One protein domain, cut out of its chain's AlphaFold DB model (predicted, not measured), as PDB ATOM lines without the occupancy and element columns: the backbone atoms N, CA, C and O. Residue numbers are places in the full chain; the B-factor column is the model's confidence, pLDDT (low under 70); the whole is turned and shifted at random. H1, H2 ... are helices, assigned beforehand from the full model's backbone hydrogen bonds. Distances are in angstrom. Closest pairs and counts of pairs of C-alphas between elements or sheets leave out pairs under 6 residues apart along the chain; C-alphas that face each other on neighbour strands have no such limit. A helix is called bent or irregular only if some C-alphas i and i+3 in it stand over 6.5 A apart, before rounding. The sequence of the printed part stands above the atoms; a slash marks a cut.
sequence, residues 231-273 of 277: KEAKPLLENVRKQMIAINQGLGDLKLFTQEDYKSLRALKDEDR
ATOM      1  N   LYS A 231      94.127 149.844 164.080       69.25
ATOM      2  CA  LYS A 231      94.835 150.128 162.822       69.25
ATOM      3  C   LYS A 231      96.238 150.703 163.041       69.25
ATOM      4  O   LYS A 231      97.123 150.414 162.244       69.25
ATOM      5  N   GLU A 232      96.448 151.466 164.109       71.31
ATOM      6  CA  GLU A 232      97.736 152.083 164.449       71.31
ATOM      7  C   GLU A 232      98.640 151.122 165.243       71.31
ATOM      8  O   GLU A 232      99.859 151.170 165.103       71.31
ATOM      9  N   ALA A 233      98.061 150.199 166.024       71.81
ATOM     10  CA  ALA A 233      98.812 149.244 166.850       71.81
ATOM     11  C   ALA A 233      99.432 148.076 166.053       71.81
ATOM     12  O   ALA A 233     100.549 147.640 166.336       71.81
ATOM     13  N   LYS A 234      98.740 147.578 165.016       79.25
ATOM     14  CA  LYS A 234      99.200 146.451 164.178       79.25
ATOM     15  C   LYS A 234     100.596 146.625 163.552       79.25
ATOM     16  O   LYS A 234     101.376 145.674 163.641       79.25
ATOM     17  N   PRO A 235     100.942 147.759 162.910       80.75
ATOM     18  CA  PRO A 235     102.274 147.931 162.328       80.75
ATOM     19  C   PRO A 235     103.380 147.986 163.390       80.75
ATOM     20  O   PRO A 235     104.480 147.501 163.138       80.75
ATOM     21  N   LEU A 236     103.090 148.510 164.586       80.56
ATOM     22  CA  LEU A 236     104.051 148.571 165.691       80.56
ATOM     23  C   LEU A 236     104.348 147.178 166.257       80.56
ATOM     24  O   LEU A 236     105.516 146.821 166.393       80.56
ATOM     25  N   LEU A 237     103.314 146.364 166.492       83.38
ATOM     26  CA  LEU A 237     103.471 144.972 166.942       83.38
ATOM     27  C   LEU A 237     104.290 144.134 165.949       83.38
ATOM     28  O   LEU A 237     105.126 143.326 166.350       83.38
ATOM     29  N   GLU A 238     104.099 144.347 164.644       84.75
ATOM     30  CA  GLU A 238     104.894 143.657 163.623       84.75
ATOM     31  C   GLU A 238     106.365 144.095 163.646       84.75
ATOM     32  O   GLU A 238     107.263 143.285 163.416       84.75
ATOM     33  N   ASN A 239     106.629 145.365 163.955       87.19
ATOM     34  CA  ASN A 239     107.990 145.879 164.055       87.19
ATOM     35  C   ASN A 239     108.713 145.332 165.295       87.19
ATOM     36  O   ASN A 239     109.850 144.877 165.187       87.19
ATOM     37  N   VAL A 240     108.022 145.268 166.438       86.62
ATOM     38  CA  VAL A 240     108.523 144.621 167.666       86.62
ATOM     39  C   VAL A 240     108.871 143.158 167.396       86.62
ATOM     40  O   VAL A 240     109.955 142.700 167.750       86.62
ATOM     41  N   ARG A 241     108.011 142.432 166.669       89.19
ATOM     42  CA  ARG A 241     108.286 141.042 166.288       89.19
ATOM     43  C   ARG A 241     109.577 140.907 165.479       89.19
ATOM     44  O   ARG A 241     110.350 139.983 165.720       89.19
ATOM     45  N   LYS A 242     109.818 141.809 164.522       89.88
ATOM     46  CA  LYS A 242     111.048 141.812 163.713       89.88
ATOM     47  C   LYS A 242     112.287 142.085 164.561       89.88
ATOM     48  O   LYS A 242     113.301 141.423 164.361       89.88
ATOM     49  N   GLN A 243     112.197 143.005 165.519       89.38
ATOM     50  CA  GLN A 243     113.290 143.289 166.450       89.38
ATOM     51  C   GLN A 243     113.600 142.082 167.339       89.38
ATOM     52  O   GLN A 243     114.760 141.690 167.432       89.38
ATOM     53  N   MET A 244     112.580 141.430 167.907       90.12
ATOM     54  CA  MET A 244     112.761 140.203 168.694       90.12
ATOM     55  C   MET A 244     113.468 139.104 167.887       90.12
ATOM     56  O   MET A 244     114.385 138.456 168.394       90.12
ATOM     57  N   ILE A 245     113.093 138.929 166.613       88.56
ATOM     58  CA  ILE A 245     113.742 137.964 165.712       88.56
ATOM     59  C   ILE A 245     115.212 138.330 165.489       88.56
ATOM     60  O   ILE A 245     116.070 137.460 165.617       88.56
ATOM     61  N   ALA A 246     115.509 139.595 165.182       88.94
ATOM     62  CA  ALA A 246     116.875 140.054 164.938       88.94
ATOM     63  C   ALA A 246     117.776 139.879 166.175       88.94
ATOM     64  O   ALA A 246     118.912 139.428 166.050       88.94
ATOM     65  N   ILE A 247     117.248 140.156 167.372       87.25
ATOM     66  CA  ILE A 247     117.963 139.961 168.643       87.25
ATOM     67  C   ILE A 247     118.282 138.478 168.864       87.25
ATOM     68  O   ILE A 247     119.429 138.123 169.121       87.25
ATOM     69  N   ASN A 248     117.298 137.591 168.695       89.94
ATOM     70  CA  ASN A 248     117.533 136.152 168.828       89.94
ATOM     71  C   ASN A 248     118.499 135.597 167.776       89.94
ATOM     72  O   ASN A 248     119.211 134.641 168.061       89.94
ATOM     73  N   GLN A 249     118.519 136.162 166.565       87.25
ATOM     74  CA  GLN A 249     119.497 135.792 165.541       87.25
ATOM     75  C   GLN A 249     120.914 136.223 165.933       87.25
ATOM     76  O   GLN A 249     121.847 135.449 165.739       87.25
ATOM     77  N   GLY A 250     121.073 137.416 166.515       85.25
ATOM     78  CA  GLY A 250     122.370 137.913 166.981       85.25
ATOM     79  C   GLY A 250     122.967 137.112 168.145       85.25
ATOM     80  O   GLY A 250     124.184 137.027 168.255       85.25
ATOM     81  N   LEU A 251     122.127 136.497 168.983       83.31
ATOM     82  CA  LEU A 251     122.550 135.728 170.163       83.31
ATOM     83  C   LEU A 251     122.809 134.230 169.894       83.31
ATOM     84  O   LEU A 251     123.278 133.519 170.785       83.31
ATOM     85  N   GLY A 252     122.517 133.727 168.689       81.06
ATOM     86  CA  GLY A 252     122.754 132.326 168.319       81.06
ATOM     87  C   GLY A 252     121.973 131.328 169.186       81.06
ATOM     88  O   GLY A 252     120.739 131.337 169.202       81.06
ATOM     89  N   ASP A 253     122.689 130.454 169.898       80.12
ATOM     90  CA  ASP A 253     122.092 129.432 170.772       80.12
ATOM     91  C   ASP A 253     121.541 130.012 172.090       80.12
ATOM     92  O   ASP A 253     120.661 129.417 172.713       80.12
ATOM     93  N   LEU A 254     121.977 131.216 172.481       79.50
ATOM     94  CA  LEU A 254     121.536 131.939 173.683       79.50
ATOM     95  C   LEU A 254     120.296 132.808 173.399       79.50
ATOM     96  O   LEU A 254     120.285 134.015 173.631       79.50
ATOM     97  N   LYS A 255     119.232 132.207 172.856       82.69
ATOM     98  CA  LYS A 255     117.997 132.930 172.492       82.69
ATOM     99  C   LYS A 255     117.358 133.608 173.713       82.69
ATOM    100  O   LYS A 255     117.068 132.941 174.701       82.69
ATOM    101  N   LEU A 256     117.065 134.904 173.598       86.31
ATOM    102  CA  LEU A 256     116.442 135.711 174.654       86.31
ATOM    103  C   LEU A 256     114.912 135.580 174.670       86.31
ATOM    104  O   LEU A 256     114.311 135.475 175.733       86.31
ATOM    105  N   PHE A 257     114.279 135.573 173.494       88.69
ATOM    106  CA  PHE A 257     112.824 135.468 173.356       88.69
ATOM    107  C   PHE A 257     112.400 134.046 172.987       88.69
ATOM    108  O   PHE A 257     112.906 133.448 172.030       88.69
ATOM    109  N   THR A 258     111.431 133.511 173.712       88.69
ATOM    110  CA  THR A 258     110.914 132.155 173.545       88.69
ATOM    111  C   THR A 258     109.768 132.105 172.541       88.69
ATOM    112  O   THR A 258     109.182 133.121 172.163       88.69
ATOM    113  N   GLN A 259     109.399 130.895 172.109       85.69
ATOM    114  CA  GLN A 259     108.228 130.698 171.253       85.69
ATOM    115  C   GLN A 259     106.933 131.210 171.906       85.69
ATOM    116  O   GLN A 259     106.018 131.605 171.186       85.69
ATOM    117  N   GLU A 260     106.868 131.229 173.239       86.06
ATOM    118  CA  GLU A 260     105.718 131.740 173.979       86.06
ATOM    119  C   GLU A 260     105.624 133.265 173.880       86.06
ATOM    120  O   GLU A 260     104.561 133.779 173.551       86.06
ATOM    121  N   ASP A 261     106.747 133.981 173.967       87.81
ATOM    122  CA  ASP A 261     106.778 135.443 173.809       87.81
ATOM    123  C   ASP A 261     106.278 135.880 172.422       87.81
ATOM    124  O   ASP A 261     105.502 136.830 172.279       87.81
ATOM    125  N   TYR A 262     106.650 135.137 171.371       88.94
ATOM    126  CA  TYR A 262     106.136 135.379 170.019       88.94
ATOM    127  C   TYR A 262     104.635 135.092 169.891       88.94
ATOM    128  O   TYR A 262     103.961 135.744 169.086       88.94
ATOM    129  N   LYS A 263     104.100 134.115 170.641       86.31
ATOM    130  CA  LYS A 263     102.655 133.842 170.674       86.31
ATOM    131  C   LYS A 263     101.911 134.933 171.428       86.31
ATOM    132  O   LYS A 263     100.912 135.411 170.901       86.31
ATOM    133  N   SER A 264     102.404 135.371 172.585       84.88
ATOM    134  CA  SER A 264     101.811 136.465 173.361       84.88
ATOM    135  C   SER A 264     101.745 137.750 172.536       84.88
ATOM    136  O   SER A 264     100.695 138.383 172.456       84.88
ATOM    137  N   LEU A 265     102.814 138.077 171.804       84.31
ATOM    138  CA  LEU A 265     102.822 139.232 170.901       84.31
ATOM    139  C   LEU A 265     101.803 139.096 169.756       84.31
ATOM    140  O   LEU A 265     101.217 140.082 169.306       84.31
ATOM    141  N   ARG A 266     101.577 137.870 169.270       82.00
ATOM    142  CA  ARG A 266     100.580 137.589 168.232       82.00
ATOM    143  C   ARG A 266      99.154 137.668 168.776       82.00
ATOM    144  O   ARG A 266      98.305 138.215 168.084       82.00
ATOM    145  N   ALA A 267      98.908 137.194 169.996       81.25
ATOM    146  CA  ALA A 267      97.605 137.270 170.659       81.25
ATOM    147  C   ALA A 267      97.135 138.726 170.827       81.25
ATOM    148  O   ALA A 267      95.988 139.038 170.521       81.25
ATOM    149  N   LEU A 268      98.053 139.646 171.147       77.31
ATOM    150  CA  LEU A 268      97.780 141.090 171.207       77.31
ATOM    151  C   LEU A 268      97.332 141.695 169.860       77.31
ATOM    152  O   LEU A 268      96.720 142.761 169.821       77.31
ATOM    153  N   LYS A 269      97.621 141.032 168.731       70.06
ATOM    154  CA  LYS A 269      97.159 141.442 167.393       70.06
ATOM    155  C   LYS A 269      95.708 141.022 167.118       70.06
ATOM    156  O   LYS A 269      95.076 141.601 166.227       70.06
ATOM    157  N   ASP A 270      95.217 140.018 167.844       68.00
ATOM    158  CA  ASP A 270      93.931 139.347 167.635       68.00
ATOM    159  C   ASP A 270      92.858 139.720 168.690       68.00
ATOM    160  O   ASP A 270      91.686 139.410 168.484       68.00
ATOM    161  N   GLU A 271      93.213 140.449 169.757       58.72
ATOM    162  CA  GLU A 271      92.390 140.697 170.962       58.72
ATOM    163  C   GLU A 271      91.160 141.635 170.821       58.72
ATOM    164  O   GLU A 271      90.651 142.137 171.816       58.72
ATOM    165  N   ASP A 272      90.615 141.849 169.617       52.81
ATOM    166  CA  ASP A 272      89.324 142.556 169.449       52.81
ATOM    167  C   ASP A 272      88.494 142.032 168.260       52.81
ATOM    168  O   ASP A 272      87.807 142.778 167.563       52.81
ATOM    169  N   ARG A 273      88.558 140.717 167.998       51.09
ATOM    170  CA  ARG A 273      87.558 140.053 167.139       51.09
ATOM    171  C   ARG A 273      86.247 139.715 167.872       51.09
ATOM    172  O   ARG A 273      85.270 139.451 167.189       51.09
TER     173      ARG A 273
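What this domain is: This is residues 231 to 273 of the 277 residues of an uncharacterized protein of Helicobacter ailurogastricus (UniProt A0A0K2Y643). A long helix, H1, and a shorter one, H2, lie side by side as a helical hairpin, with residues 249 to 254 sticking out at the turn. The printed part has 43 residues with two named helices, H1 then H2, and no named strand; the class is all helix. It is loose, with a radius of gyration of the C-alphas of 11.5 A, and spans 36 by 18 by 7 A, a rod.

How they stand to each other: H1, residues 231 to 250, touches H2, residues 259 to 270, with residues 233 to 241 alone. Their closest C-alphas, those of Lys 234 and Lys 269, are 6.3 A apart. They run opposite ways at a shallow tilt of 11 degrees. O i to N i+4 pairs are within hydrogen-bond range in 14 of 16 cases in H1 and 6 of 8 in H2.

Where its parts are: H1 runs 30.4 A from C-alpha 231 at (94.835, 150.128, 162.822) to C-alpha 250. It is only just irregular: C-alphas 232 and 235 are 6.51 A apart. H2 runs 17.1 A, ending at C-alpha 270 at (93.931, 139.347, 167.635).

The domain as a whole: The farthest C-alphas, those of Asp 253 and Arg 273, are 36.3 A apart. The printed part has no cut, and the link from H1 to H2, 8 residues, is short. Residues 231 and 270 to 273 have pLDDT under 70.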